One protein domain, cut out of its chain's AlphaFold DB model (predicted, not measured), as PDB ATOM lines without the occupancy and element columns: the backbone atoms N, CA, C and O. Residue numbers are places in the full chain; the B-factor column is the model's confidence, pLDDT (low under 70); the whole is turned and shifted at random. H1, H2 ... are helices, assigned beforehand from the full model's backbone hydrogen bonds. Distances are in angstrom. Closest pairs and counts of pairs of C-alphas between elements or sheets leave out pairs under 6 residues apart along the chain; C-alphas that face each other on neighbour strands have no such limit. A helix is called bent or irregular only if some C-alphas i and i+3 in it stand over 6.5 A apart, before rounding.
ATOM      1  N   ALA A  41     174.615 133.862 206.443       96.38
ATOM      2  CA  ALA A  41     174.157 132.746 205.618       96.38
ATOM      3  C   ALA A  41     173.218 133.193 204.485       96.38
ATOM      4  O   ALA A  41     173.421 132.783 203.346       96.38
ATOM      5  N   LYS A  42     172.261 134.092 204.759       96.12
ATOM      6  CA  LYS A  42     171.352 134.619 203.727       96.12
ATOM      7  C   LYS A  42     172.093 135.404 202.638       96.12
ATOM      8  O   LYS A  42     171.739 135.272 201.471       96.12
ATOM      9  N   PHE A  43     173.145 136.156 202.983       96.75
ATOM     10  CA  PHE A  43     173.996 136.800 201.970       96.75
ATOM     11  C   PHE A  43     174.710 135.770 201.099       96.75
ATOM     12  O   PHE A  43     174.705 135.894 199.878       96.75
ATOM     13  N   LEU A  44     175.310 134.745 201.715       97.44
ATOM     14  CA  LEU A  44     176.030 133.708 200.976       97.44
ATOM     15  C   LEU A  44     175.099 132.962 200.010       97.44
ATOM     16  O   LEU A  44     175.487 132.741 198.867       97.44
ATOM     17  N   THR A  45     173.873 132.639 200.436       97.75
ATOM     18  CA  THR A  45     172.849 132.028 199.575       97.75
ATOM     19  C   THR A  45     172.454 132.951 198.424       97.75
ATOM     20  O   THR A  45     172.471 132.516 197.279       97.75
ATOM     21  N   ALA A  46     172.158 134.227 198.690       97.12
ATOM     22  CA  ALA A  46     171.756 135.172 197.644       97.12
ATOM     23  C   ALA A  46     172.848 135.359 196.574       97.12
ATOM     24  O   ALA A  46     172.561 135.359 195.378       97.12
ATOM     25  N   ILE A  47     174.112 135.467 196.999       97.94
ATOM     26  CA  ILE A  47     175.260 135.554 196.088       97.94
ATOM     27  C   ILE A  47     175.440 134.236 195.323       97.94
ATOM     28  O   ILE A  47     175.678 134.263 194.120       97.94
ATOM     29  N   GLY A  48     175.324 133.093 196.006       97.81
ATOM     30  CA  GLY A  48     175.443 131.768 195.398       97.81
ATOM     31  C   GLY A  48     174.410 131.533 194.296       97.81
ATOM     32  O   GLY A  48     174.789 131.123 193.203       97.81
ATOM     33  N   ASN A  49     173.143 131.868 194.552       98.00
ATOM     34  CA  ASN A  49     172.060 131.754 193.573       98.00
ATOM     35  C   ASN A  49     172.341 132.610 192.330       98.00
ATOM     36  O   ASN A  49     172.341 132.084 191.220       98.00
ATOM     37  N   LEU A  50     172.695 133.890 192.517       97.94
ATOM     38  CA  LEU A  50     173.063 134.778 191.409       97.94
ATOM     39  C   LEU A  50     174.230 134.217 190.581       97.94
ATOM     40  O   LEU A  50     174.222 134.290 189.355       97.94
ATOM     41  N   LEU A  51     175.278 133.718 191.237       97.81
ATOM     42  CA  LEU A  51     176.442 133.187 190.528       97.81
ATOM     43  C   LEU A  51     176.091 131.900 189.773       97.81
ATOM     44  O   LEU A  51     176.549 131.730 188.647       97.81
ATOM     45  N   GLY A  52     175.222 131.059 190.338       97.56
ATOM     46  CA  GLY A  52     174.655 129.896 189.656       97.56
ATOM     47  C   GLY A  52     173.879 130.272 188.392       97.56
ATOM     48  O   GLY A  52     174.134 129.690 187.341       97.56
ATOM     49  N   GLU A  53     173.015 131.290 188.458       97.56
ATOM     50  CA  GLU A  53     172.296 131.839 187.290       97.56
ATOM     51  C   GLU A  53     173.245 132.351 186.197       97.56
ATOM     52  O   GLU A  53     172.931 132.293 185.011       97.56
ATOM     53  N   LEU A  54     174.417 132.854 186.589       97.06
ATOM     54  CA  LEU A  54     175.464 133.312 185.675       97.06
ATOM     55  C   LEU A  54     176.366 132.177 185.155       97.06
ATOM     56  O   LEU A  54     177.326 132.454 184.439       97.06
ATOM     57  N   GLY A  55     176.115 130.920 185.538       97.50
ATOM     58  CA  GLY A  55     176.971 129.778 185.198       97.50
ATOM     59  C   GLY A  55     178.329 129.772 185.918       97.50
ATOM     60  O   GLY A  55     179.226 129.018 185.547       97.50
ATOM     61  N   ILE A  56     178.504 130.596 186.954       97.50
ATOM     62  CA  ILE A  56     179.757 130.753 187.698       97.50
ATOM     63  C   ILE A  56     179.759 129.822 188.912       97.50
ATOM     64  O   ILE A  56     178.995 129.997 189.862       97.50
ATOM     65  N   ARG A  57     180.687 128.860 188.931       95.00
ATOM     66  CA  ARG A  57     180.889 127.951 190.069       95.00
ATOM     67  C   ARG A  57     182.050 128.425 190.937       95.00
ATOM     68  O   ARG A  57     183.210 128.292 190.562       95.00
ATOM     69  N   ILE A  58     181.741 128.958 192.117       95.12
ATOM     70  CA  ILE A  58     182.749 129.393 193.090       95.12
ATOM     71  C   ILE A  58     182.295 129.118 194.524       95.12
ATOM     72  O   ILE A  58     181.126 129.269 194.872       95.12
ATOM     73  N   ASN A  59     183.244 128.767 195.396       97.19
ATOM     74  CA  ASN A  59     182.994 128.678 196.831       97.19
ATOM     75  C   ASN A  59     182.910 130.088 197.448       97.19
ATOM     76  O   ASN A  59     183.912 130.636 197.917       97.19
ATOM     77  N   VAL A  60     181.706 130.673 197.451       97.81
ATOM     78  CA  VAL A  60     181.420 132.020 197.990       97.81
ATOM     79  C   VAL A  60     181.884 132.151 199.443       97.81
ATOM     80  O   VAL A  60     182.563 133.118 199.793       97.81
ATOM     81  N   ARG A  61     181.564 131.155 200.280       98.31
ATOM     82  CA  ARG A  61     181.955 131.119 201.696       98.31
ATOM     83  C   ARG A  61     183.474 131.148 201.839       98.31
ATOM     84  O   ARG A  61     183.997 131.988 202.561       98.31
ATOM     85  N   GLY A  62     184.170 130.254 201.139       98.06
ATOM     86  CA  GLY A  62     185.628 130.154 201.180       98.06
ATOM     87  C   GLY A  62     186.314 131.431 200.698       98.06
ATOM     88  O   GLY A  62     187.285 131.876 201.308       98.06
ATOM     89  N   LEU A  63     185.783 132.070 199.649       97.69
ATOM     90  CA  LEU A  63     186.311 133.343 199.167       97.69
ATOM     91  C   LEU A  63     186.147 134.464 200.207       97.69
ATOM     92  O   LEU A  63     187.116 135.174 200.473       97.69
ATOM     93  N   TYR A  64     184.975 134.592 200.838       97.88
ATOM     94  CA  TYR A  64     184.797 135.559 201.922       97.88
ATOM     95  C   TYR A  64     185.694 135.257 203.122       97.88
ATOM     96  O   TYR A  64     186.319 136.179 203.632       97.88
ATOM     97  N   SER A  65     185.806 133.996 203.550       98.25
ATOM     98  CA  SER A  65     186.687 133.622 204.662       98.25
ATOM     99  C   SER A  65     188.141 134.013 204.398       98.25
ATOM    100  O   SER A  65     188.790 134.557 205.286       98.25
ATOM    101  N   ARG A  66     188.645 133.811 203.171       98.25
ATOM    102  CA  ARG A  66     189.997 134.256 202.791       98.25
ATOM    103  C   ARG A  66     190.153 135.772 202.879       98.25
ATOM    104  O   ARG A  66     191.120 136.231 203.474       98.25
ATOM    105  N   LEU A  67     189.196 136.535 202.342       98.00
ATOM    106  CA  LEU A  67     189.216 137.998 202.441       98.00
ATOM    107  C   LEU A  67     189.154 138.463 203.902       98.00
ATOM    108  O   LEU A  67     189.884 139.360 204.296       98.00
ATOM    109  N   ILE A  68     188.310 137.853 204.733       98.25
ATOM    110  CA  ILE A  68     188.197 138.225 206.147       98.25
ATOM    111  C   ILE A  68     189.511 137.949 206.876       98.25
ATOM    112  O   ILE A  68     190.009 138.848 207.544       98.25
ATOM    113  N   ASN A  69     190.106 136.767 206.687       98.12
ATOM    114  CA  ASN A  69     191.408 136.425 207.261       98.12
ATOM    115  C   ASN A  69     192.493 137.428 206.837       98.12
ATOM    116  O   ASN A  69     193.226 137.931 207.683       98.12
ATOM    117  N   GLU A  70     192.569 137.753 205.542       97.50
ATOM    118  CA  GLU A  70     193.546 138.704 204.997       97.50
ATOM    119  C   GLU A  70     193.460 140.069 205.691       97.50
ATOM    120  O   GLU A  70     194.476 140.607 206.127       97.50
ATOM    121  N   TYR A  71     192.256 140.637 205.803       97.25
ATOM    122  CA  TYR A  71     192.084 141.974 206.373       97.25
ATOM    123  C   TYR A  71     192.132 141.972 207.899       97.25
ATOM    124  O   TYR A  71     192.664 142.913 208.479       97.25
ATOM    125  N   TYR A  72     191.642 140.918 208.553       97.38
ATOM    126  CA  TYR A  72     191.730 140.788 210.004       97.38
ATOM    127  C   TYR A  72     193.184 140.681 210.476       97.38
ATOM    128  O   TYR A  72     193.562 141.359 211.426       97.38
ATOM    129  N   ASN A  73     194.024 139.908 209.781       96.44
ATOM    130  CA  ASN A  73     195.433 139.731 210.151       96.44
ATOM    131  C   ASN A  73     196.274 141.013 209.998       96.44
ATOM    132  O   ASN A  73     197.373 141.089 210.538       96.44
ATOM    133  N   ARG A  74     195.768 142.037 209.295       94.88
ATOM    134  CA  ARG A  74     196.401 143.367 209.210       94.88
ATOM    135  C   ARG A  74     196.104 144.251 210.423       94.88
ATOM    136  O   ARG A  74     196.669 145.336 210.544       94.88
ATOM    137  N   ILE A  75     195.195 143.833 211.301       93.44
ATOM    138  CA  ILE A  75     194.794 144.601 212.475       93.44
ATOM    139  C   ILE A  75     195.749 144.272 213.623       93.44
ATOM    140  O   ILE A  75     195.586 143.257 214.290       93.44
ATOM    141  N   ALA A  76     196.713 145.158 213.885       90.12
ATOM    142  CA  ALA A  76     197.693 144.966 214.958       90.12
ATOM    143  C   ALA A  76     197.047 144.833 216.353       90.12
ATOM    144  O   ALA A  76     197.462 144.002 217.155       90.12
ATOM    145  N   CYS A  77     196.000 145.621 216.632       87.75
ATOM    146  CA  CYS A  77     195.288 145.617 217.916       87.75
ATOM    147  C   CYS A  77     193.763 145.556 217.703       87.75
ATOM    148  O   CYS A  77     193.106 146.606 217.666       87.75
ATOM    149  N   PRO A  78     193.173 144.357 217.528       89.75
ATOM    150  CA  PRO A  78     191.737 144.203 217.314       89.75
ATOM    151  C   PRO A  78     190.922 144.750 218.491       89.75
ATOM    152  O   PRO A  78     191.064 144.312 219.628       89.75
ATOM    153  N   GLN A  79     190.052 145.718 218.207       88.00
ATOM    154  CA  GLN A  79     189.125 146.294 219.175       88.00
ATOM    155  C   GLN A  79     187.807 145.519 219.194       88.00
ATOM    156  O   GLN A  79     187.512 144.723 218.296       88.00
ATOM    157  N   LEU A  80     186.968 145.797 220.195       88.81
ATOM    158  CA  LEU A  80     185.627 145.224 220.276       88.81
ATOM    159  C   LEU A  80     184.861 145.458 218.962       88.81
ATOM    160  O   LEU A  80     184.694 146.594 218.518       88.81
ATOM    161  N   GLY A  81     184.387 144.368 218.360       88.62
ATOM    162  CA  GLY A  81     183.683 144.373 217.076       88.62
ATOM    163  C   GLY A  81     184.526 143.900 215.890       88.62
ATOM    164  O   GLY A  81     183.954 143.377 214.935       88.62
ATOM    165  N   HIS A  82     185.862 143.972 215.957       92.62
ATOM    166  CA  HIS A  82     186.725 143.300 214.984       92.62
ATOM    167  C   HIS A  82     186.686 141.795 215.248       92.62
ATOM    168  O   HIS A  82     187.103 141.326 216.303       92.62
ATOM    169  N   ARG A  83     186.141 141.025 214.303       93.06
ATOM    170  CA  ARG A  83     186.006 139.569 214.427       93.06
ATOM    171  C   ARG A  83     186.558 138.891 213.188       93.06
ATOM    172  O   ARG A  83     186.154 139.244 212.081       93.06
ATOM    173  N   ASN A  84     187.385 137.868 213.379       96.19
ATOM    174  CA  ASN A  84     187.772 136.967 212.301       96.19
ATOM    175  C   ASN A  84     186.680 135.913 212.061       96.19
ATOM    176  O   ASN A  84     186.803 134.756 212.455       96.19
ATOM    177  N   ALA A  85     185.540 136.347 211.529       96.12
ATOM    178  CA  ALA A  85     184.382 135.484 211.325       96.12
ATOM    179  C   ALA A  85     183.496 135.988 210.183       96.12
ATOM    180  O   ALA A  85     183.459 137.183 209.884       96.12
ATOM    181  N   LEU A  86     182.720 135.079 209.594       96.44
ATOM    182  CA  LEU A  86     181.663 135.404 208.634       96.44
ATOM    183  C   LEU A  86     180.479 136.069 209.347       96.44
ATOM    184  O   LEU A  86     179.515 135.414 209.737       96.44
ATOM    185  N   THR A  87     180.567 137.383 209.521       96.00
ATOM    186  CA  THR A  87     179.488 138.232 210.039       96.00
ATOM    187  C   THR A  87     178.856 139.034 208.907       96.00
ATOM    188  O   THR A  87     179.490 139.272 207.873       96.00
ATOM    189  N   THR A  88     177.615 139.482 209.095       96.12
ATOM    190  CA  THR A  88     176.959 140.382 208.138       96.12
ATOM    191  C   THR A  88     177.743 141.690 208.019       96.12
ATOM    192  O   THR A  88     177.932 142.198 206.914       96.12
ATOM    193  N   THR A  89     178.284 142.186 209.134       95.94
ATOM    194  CA  THR A  89     179.172 143.349 209.179       95.94
ATOM    195  C   THR A  89     180.396 143.180 208.278       95.94
ATOM    196  O   THR A  89     180.630 144.019 207.408       95.94
ATOM    197  N   ASN A  90     181.131 142.071 208.405       97.00
ATOM    198  CA  ASN A  90     182.317 141.833 207.582       97.00
ATOM    199  C   ASN A  90     181.963 141.648 206.102       97.00
ATOM    200  O   ASN A  90     182.639 142.210 205.239       97.00
ATOM    201  N   ILE A  91     180.888 140.908 205.798       97.50
ATOM    202  CA  ILE A  91     180.389 140.741 204.422       97.50
ATOM    203  C   ILE A  91     180.096 142.103 203.791       97.50
ATOM    204  O   ILE A  91     180.496 142.355 202.650       97.50
ATOM    205  N   TRP A  92     179.439 142.992 204.540       97.00
ATOM    206  CA  TRP A  92     179.101 144.327 204.075       97.00
ATOM    207  C   TRP A  92     180.327 145.203 203.841       97.00
ATOM    208  O   TRP A  92     180.422 145.834 202.786       97.00
ATOM    209  N   HIS A  93     181.271 145.268 204.786       97.12
ATOM    210  CA  HIS A  93     182.491 146.068 204.609       97.12
ATOM    211  C   HIS A  93     183.313 145.567 203.420       97.12
ATOM    212  O   HIS A  93     183.738 146.365 202.587       97.12
ATOM    213  N   LEU A  94     183.449 144.249 203.270       98.19
ATOM    214  CA  LEU A  94     184.240 143.631 202.207       98.19
ATOM    215  C   LEU A  94     183.505 143.501 200.865       98.19
ATOM    216  O   LEU A  94     184.115 143.039 199.902       98.19
ATOM    217  N   ARG A  95     182.238 143.930 200.744       98.00
ATOM    218  CA  ARG A  95     181.421 143.748 199.524       98.00
ATOM    219  C   ARG A  95     182.099 144.242 198.244       98.00
ATOM    220  O   ARG A  95     182.077 143.551 197.233       98.00
ATOM    221  N   ASN A  96     182.777 145.391 198.305       98.06
ATOM    222  CA  ASN A  96     183.495 145.955 197.158       98.06
ATOM    223  C   ASN A  96     184.747 145.140 196.807       98.06
ATOM    224  O   ASN A  96     185.048 144.949 195.632       98.06
ATOM    225  N   LYS A  97     185.463 144.621 197.813       98.38
ATOM    226  CA  LYS A  97     186.628 143.749 197.602       98.38
ATOM    227  C   LYS A  97     186.199 142.416 196.997       98.38
ATOM    228  O   LYS A  97     186.803 141.967 196.029       98.38
ATOM    229  N   PHE A  98     185.110 141.837 197.499       98.44
ATOM    230  CA  PHE A  98     184.516 140.625 196.945       98.44
ATOM    231  C   PHE A  98     184.080 140.831 195.484       98.44
ATOM    232  O   PHE A  98     184.499 140.081 194.604       98.44
ATOM    233  N   ALA A  99     183.324 141.896 195.199       98.31
ATOM    234  CA  ALA A  99     182.892 142.242 193.843       98.31
ATOM    235  C   ALA A  99     184.071 142.497 192.884       98.31
ATOM    236  O   ALA A  99     184.003 142.119 191.713       98.31
ATOM    237  N   ALA A 100     185.170 143.086 193.367       98.44
ATOM    238  CA  ALA A 100     186.387 143.275 192.581       98.44
ATOM    239  C   ALA A 100     187.066 141.941 192.229       98.44
ATOM    240  O   ALA A 100     187.498 141.762 191.090       98.44
ATOM    241  N   VAL A 101     187.108 140.978 193.159       98.25
ATOM    242  CA  VAL A 101     187.620 139.626 192.871       98.25
ATOM    243  C   VAL A 101     186.767 138.939 191.807       98.25
ATOM    244  O   VAL A 101     187.320 138.436 190.832       98.25
ATOM    245  N   ILE A 102     185.436 138.975 191.938       98.38
ATOM    246  CA  ILE A 102     184.532 138.421 190.916       98.38
ATOM    247  C   ILE A 102     184.724 139.134 189.573       98.38
ATOM    248  O   ILE A 102     184.789 138.475 188.543       98.38
ATOM    249  N   SER A 103     184.894 140.460 189.574       98.38
ATOM    250  CA  SER A 103     185.135 141.233 188.349       98.38
ATOM    251  C   SER A 103     186.409 140.808 187.625       98.38
ATOM    252  O   SER A 103     186.431 140.762 186.398       98.38
ATOM    253  N   ARG A 104     187.472 140.503 188.377       98.25
ATOM    254  CA  ARG A 104     188.750 140.046 187.825       98.25
ATOM    255  C   ARG A 104     188.656 138.633 187.249       98.25
ATOM    256  O   ARG A 104     189.288 138.365 186.239       98.25
ATOM    257  N   LEU A 105     187.897 137.749 187.894       97.31
ATOM    258  CA  LEU A 105     187.791 136.341 187.496       97.31
ATOM    259  C   LEU A 105     186.736 136.091 186.408       97.31
ATOM    260  O   LEU A 105     186.906 135.193 185.593       97.31
ATOM    261  N   HIS A 106     185.650 136.867 186.402       97.50
ATOM    262  CA  HIS A 106     184.447 136.589 185.605       97.50
ATOM    263  C   HIS A 106     183.880 137.834 184.899       97.50
ATOM    264  O   HIS A 106     182.741 137.836 184.438       97.50
ATOM    265  N   GLY A 107     184.661 138.914 184.820       97.88
ATOM    266  CA  GLY A 107     184.293 140.145 184.124       97.88
ATOM    267  C   GLY A 107     183.504 141.149 184.974       97.88
ATOM    268  O   GLY A 107     182.757 140.811 185.897       97.88
ATOM    269  N   ARG A 108     183.647 142.436 184.627       97.75
ATOM    270  CA  ARG A 108     183.001 143.568 185.325       97.75
ATOM    271  C   ARG A 108     181.475 143.421 185.487       97.75
ATOM    272  O   ARG A 108     180.988 143.773 186.563       97.75
ATOM    273  N   PRO A 109     180.705 142.906 184.501       97.75
ATOM    274  CA  PRO A 109     179.261 142.726 184.668       97.75
ATOM    275  C   PRO A 109     178.890 141.791 185.828       97.75
ATOM    276  O   PRO A 109     177.998 142.121 186.610       97.75
ATOM    277  N   ALA A 110     179.606 140.672 185.998       97.75
ATOM    278  CA  ALA A 110     179.348 139.718 187.077       97.75
ATOM    279  C   ALA A 110     179.612 140.343 188.454       97.75
ATOM    280  O   ALA A 110     178.764 140.279 189.345       97.75
ATOM    281  N   GLY A 111     180.752 141.023 188.616       98.00
ATOM    282  CA  GLY A 111     181.076 141.702 189.872       98.00
ATOM    283  C   GLY A 111     180.085 142.814 190.227       98.00
ATOM    284  O   GLY A 111     179.708 142.947 191.392       98.00
ATOM    285  N   ARG A 112     179.589 143.559 189.229       97.31
ATOM    286  CA  ARG A 112     178.537 144.568 189.426       97.31
ATOM    287  C   ARG A 112     177.239 143.947 189.945       97.31
ATOM    288  O   ARG A 112     176.708 144.429 190.941       97.31
ATOM    289  N   ARG A 113     176.758 142.864 189.321       96.88
ATOM    290  CA  ARG A 113     175.535 142.167 189.759       96.88
ATOM    291  C   ARG A 113     175.668 141.616 191.180       96.88
ATOM    292  O   ARG A 113     174.728 141.720 191.963       96.88
ATOM    293  N   VAL A 114     176.838 141.084 191.539       97.25
ATOM    294  CA  VAL A 114     177.115 140.609 192.906       97.25
ATOM    295  C   VAL A 114     177.030 141.744 193.922       97.25
ATOM    296  O   VAL A 114     176.393 141.584 194.963       97.25
ATOM    297  N   LEU A 115     177.634 142.898 193.623       96.62
ATOM    298  CA  LEU A 115     177.543 144.071 194.492       96.62
ATOM    299  C   LEU A 115     176.083 144.507 194.680       96.62
ATOM    300  O   LEU A 115     175.654 144.730 195.811       96.62
ATOM    301  N   GLU A 116     175.310 144.561 193.595       94.31
ATOM    302  CA  GLU A 116     173.887 144.910 193.636       94.31
ATOM    303  C   GLU A 116     173.072 143.937 194.496       94.31
ATOM    304  O   GLU A 116     172.239 144.380 195.287       94.31
ATOM    305  N   VAL A 117     173.324 142.626 194.401       94.94
ATOM    306  CA  VAL A 117     172.659 141.627 195.254       94.94
ATOM    307  C   VAL A 117     172.995 141.839 196.728       94.94
ATOM    308  O   VAL A 117     172.088 141.833 197.560       94.94
ATOM    309  N   ILE A 118     174.262 142.092 197.070       94.75
ATOM    310  CA  ILE A 118     174.659 142.364 198.462       94.75
ATOM    311  C   ILE A 118     173.957 143.625 198.987       94.75
ATOM    312  O   ILE A 118     173.411 143.622 200.093       94.75
ATOM    313  N   GLU A 119     173.932 144.697 198.195       92.19
ATOM    314  CA  GLU A 119     173.337 145.976 198.594       92.19
ATOM    315  C   GLU A 119     171.807 145.936 198.698       92.19
ATOM    316  O   GLU A 119     171.248 146.627 199.554       92.19
ATOM    317  N   LYS A 120     171.144 145.097 197.893       89.44
ATOM    318  CA  LYS A 120     169.699 144.822 197.985       89.44
ATOM    319  C   LYS A 120     169.337 143.876 199.131       89.44
ATOM    320  O   LYS A 120     168.233 143.962 199.660       89.44
ATOM    321  N   THR A 121     170.253 142.992 199.530       92.38
ATOM    322  CA  THR A 121     170.026 142.036 200.627       92.38
ATOM    323  C   THR A 121     169.975 142.741 201.986       92.38
ATOM    324  O   THR A 121     169.159 142.385 202.833       92.38
ATOM    325  N   LEU A 122     170.804 143.767 202.213       92.19
ATOM    326  CA  LEU A 122     170.726 144.577 203.429       92.19
ATOM    327  C   LEU A 122     169.792 145.770 203.233       92.19
ATOM    328  O   LEU A 122     170.134 146.699 202.503       92.19
ATOM    329  N   VAL A 123     168.687 145.839 203.975       88.50
ATOM    330  CA  VAL A 123     167.752 146.976 203.875       88.50
ATOM    331  C   VAL A 123     167.672 147.797 205.161       88.50
ATOM    332  O   VAL A 123     167.424 148.999 205.108       88.50
ATOM    333  N   CYS A 124     167.969 147.200 206.317       91.50
ATOM    334  CA  CYS A 124     167.879 147.861 207.617       91.50
ATOM    335  C   CYS A 124     168.697 149.162 207.665       91.50
ATOM    336  O   CYS A 124     169.931 149.145 207.648       91.50
ATOM    337  N   TYR A 125     168.003 150.297 207.789       88.69
ATOM    338  CA  TYR A 125     168.630 151.614 207.896       88.69
ATOM    339  C   TYR A 125     169.535 151.721 209.132       88.69
ATOM    340  O   TYR A 125     170.687 152.144 209.020       88.69
ATOM    341  N   ALA A 126     169.052 151.258 210.292       92.00
ATOM    342  CA  ALA A 126     169.825 151.261 211.531       92.00
ATOM    343  C   ALA A 126     171.125 150.448 211.396       92.00
ATOM    344  O   ALA A 126     172.177 150.908 211.846       92.00
ATOM    345  N   ALA A 127     171.075 149.299 210.711       94.44
ATOM    346  CA  ALA A 127     172.253 148.492 210.407       94.44
ATOM    347  C   ALA A 127     173.232 149.246 209.504       94.44
ATOM    348  O   ALA A 127     174.396 149.387 209.859       94.44
ATOM    349  N   LYS A 128     172.767 149.793 208.370       92.62
ATOM    350  CA  LYS A 128     173.613 150.563 207.438       92.62
ATOM    351  C   LYS A 128     174.329 151.714 208.138       92.62
ATOM    352  O   LYS A 128     175.519 151.929 207.915       92.62
ATOM    353  N   LEU A 129     173.635 152.419 209.030       91.25
ATOM    354  CA  LEU A 129     174.235 153.502 209.797       91.25
ATOM    355  C   LEU A 129     175.276 152.990 210.807       91.25
ATOM    356  O   LEU A 129     176.345 153.588 210.922       91.25
ATOM    357  N   HIS A 130     175.014 151.866 211.485       93.81
ATOM    358  CA  HIS A 130     176.000 151.212 212.351       93.81
ATOM    359  C   HIS A 130     177.231 150.743 211.584       93.81
ATOM    360  O   HIS A 130     178.341 150.927 212.064       93.81
ATOM    361  N   LEU A 131     177.077 150.212 210.374       92.94
ATOM    362  CA  LEU A 131     178.207 149.767 209.552       92.94
ATOM    363  C   LEU A 131     179.156 150.932 209.217       92.94
ATOM    364  O   LEU A 131     180.371 150.741 209.124       92.94
ATOM    365  N   ASN A 132     178.619 152.152 209.132       91.12
ATOM    366  CA  ASN A 132     179.391 153.371 208.897       91.12
ATOM    367  C   ASN A 132     179.961 154.009 210.179       91.12
ATOM    368  O   ASN A 132     180.898 154.792 210.086       91.12
ATOM    369  N   ARG A 133     179.407 153.706 211.360       92.50
ATOM    370  CA  ARG A 133     179.740 154.378 212.640       92.50
ATOM    371  C   ARG A 133     180.377 153.469 213.700       92.50
ATOM    372  O   ARG A 133     180.914 153.965 214.690       92.50
ATOM    373  N   GLY A 134     180.285 152.156 213.508       92.75
ATOM    374  CA  GLY A 134     180.803 151.090 214.367       92.75
ATOM    375  C   GLY A 134     182.274 150.760 214.101       92.75
ATOM    376  O   GLY A 134     183.012 151.560 213.526       92.75
TER     377      GLY A 134
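AT A GLANCE: This is residues 41 to 134 of the 379 residues of the protein "DUF5131 family protein" of Alphaproteobacteria bacterium (UniProt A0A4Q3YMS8). Three helices, H1, H3 and H4, run roughly along one another with their centres in a triangle; H3 and H4 form a closely packed hairpin, H1 packs on H4, and H2 crosses kinked H3 on the side away from H4. Short H5 sits beyond the bundle near the start of H3, and residues 74 to 79 of the long link between H2 and H3 stick out as a free loop. The printed part has 94 residues with five named helices, in the order H1, H2, H3, H4, H5, and no named strand; the class is all helix. It is compact, with a radius of gyration of the C-alphas of 13.4 A, and spans 40 by 29 by 21 A.

IN THESE COORDINATES: H1, residues 41 to 53, begins at C-alpha 41 (174.157, 132.746, 205.618) and is 18.4 A long from first to last C-alpha. H2, residues 60 to 72, is 18.1 A long. H3, residues 88 to 106, is 24.0 A long and begins at C-alpha 88 (176.959, 140.382, 208.138). It is irregular, with C-alphas 93 and 96 7.5 A apart, and has a kink of 55 degrees near residue 95. H4, residues 108 to 121, is 20.1 A long. H5, residues 125 to 133, is 12.4 A long and ends at C-alpha 133 (179.740, 154.378, 212.640).

HOW THE PARTS SIT: H3 is the hub, touching H2, H4 and H5. H3 and H4 are a helical hairpin at a shallow tilt of 18 degrees, opposite ways; their closest C-alphas, of Ser 103 and Gly 111, are 4.4 A apart. H1 touches H4, closest at the C-alphas of Ile 47 and Val 114, 6.3 A apart, opposite ways at a shallow tilt of 34.9 degrees, only just short of steep. H1 and H3 are close but not clearly touching, with the closest C-alphas, of Phe 43 and Thr 88, 7.7 A apart. H2 touches H3 with residues 63 to 68 alone, at a steep tilt of 67 degrees; the closest C-alphas, of Ile 68 and Asn 90, are 7.0 A apart. H2 touches H1 with residues 60 to 61 alone, closest at the C-alphas of Val 60 and Leu 44, 6.4 A apart. H5 only just touches H3, with 3 pairs of C-alphas within 8 A, the closest those of Leu 131 and Thr 89, 6.5 A apart; the two helices are about perpendicular, at 83 degrees. H5 is apart from H1, H2 and H4. In H1, H2, H4 and H5 every O i to N i+4 pair is within hydrogen-bond range; in H3, 13 of 15 are.

THE WHOLE: The two C-alphas farthest apart, of Gly 55 and Cys 77, are 40.7 A apart. The printed part has no cut. The link from H2 to H3, residues 73 to 87, is long; that from H1 to H2 is short, and those from H3 to H4 and from H4 to H5 are tight. The mean pLDDT of the printed part is 95.7, and no printed residue is under 70.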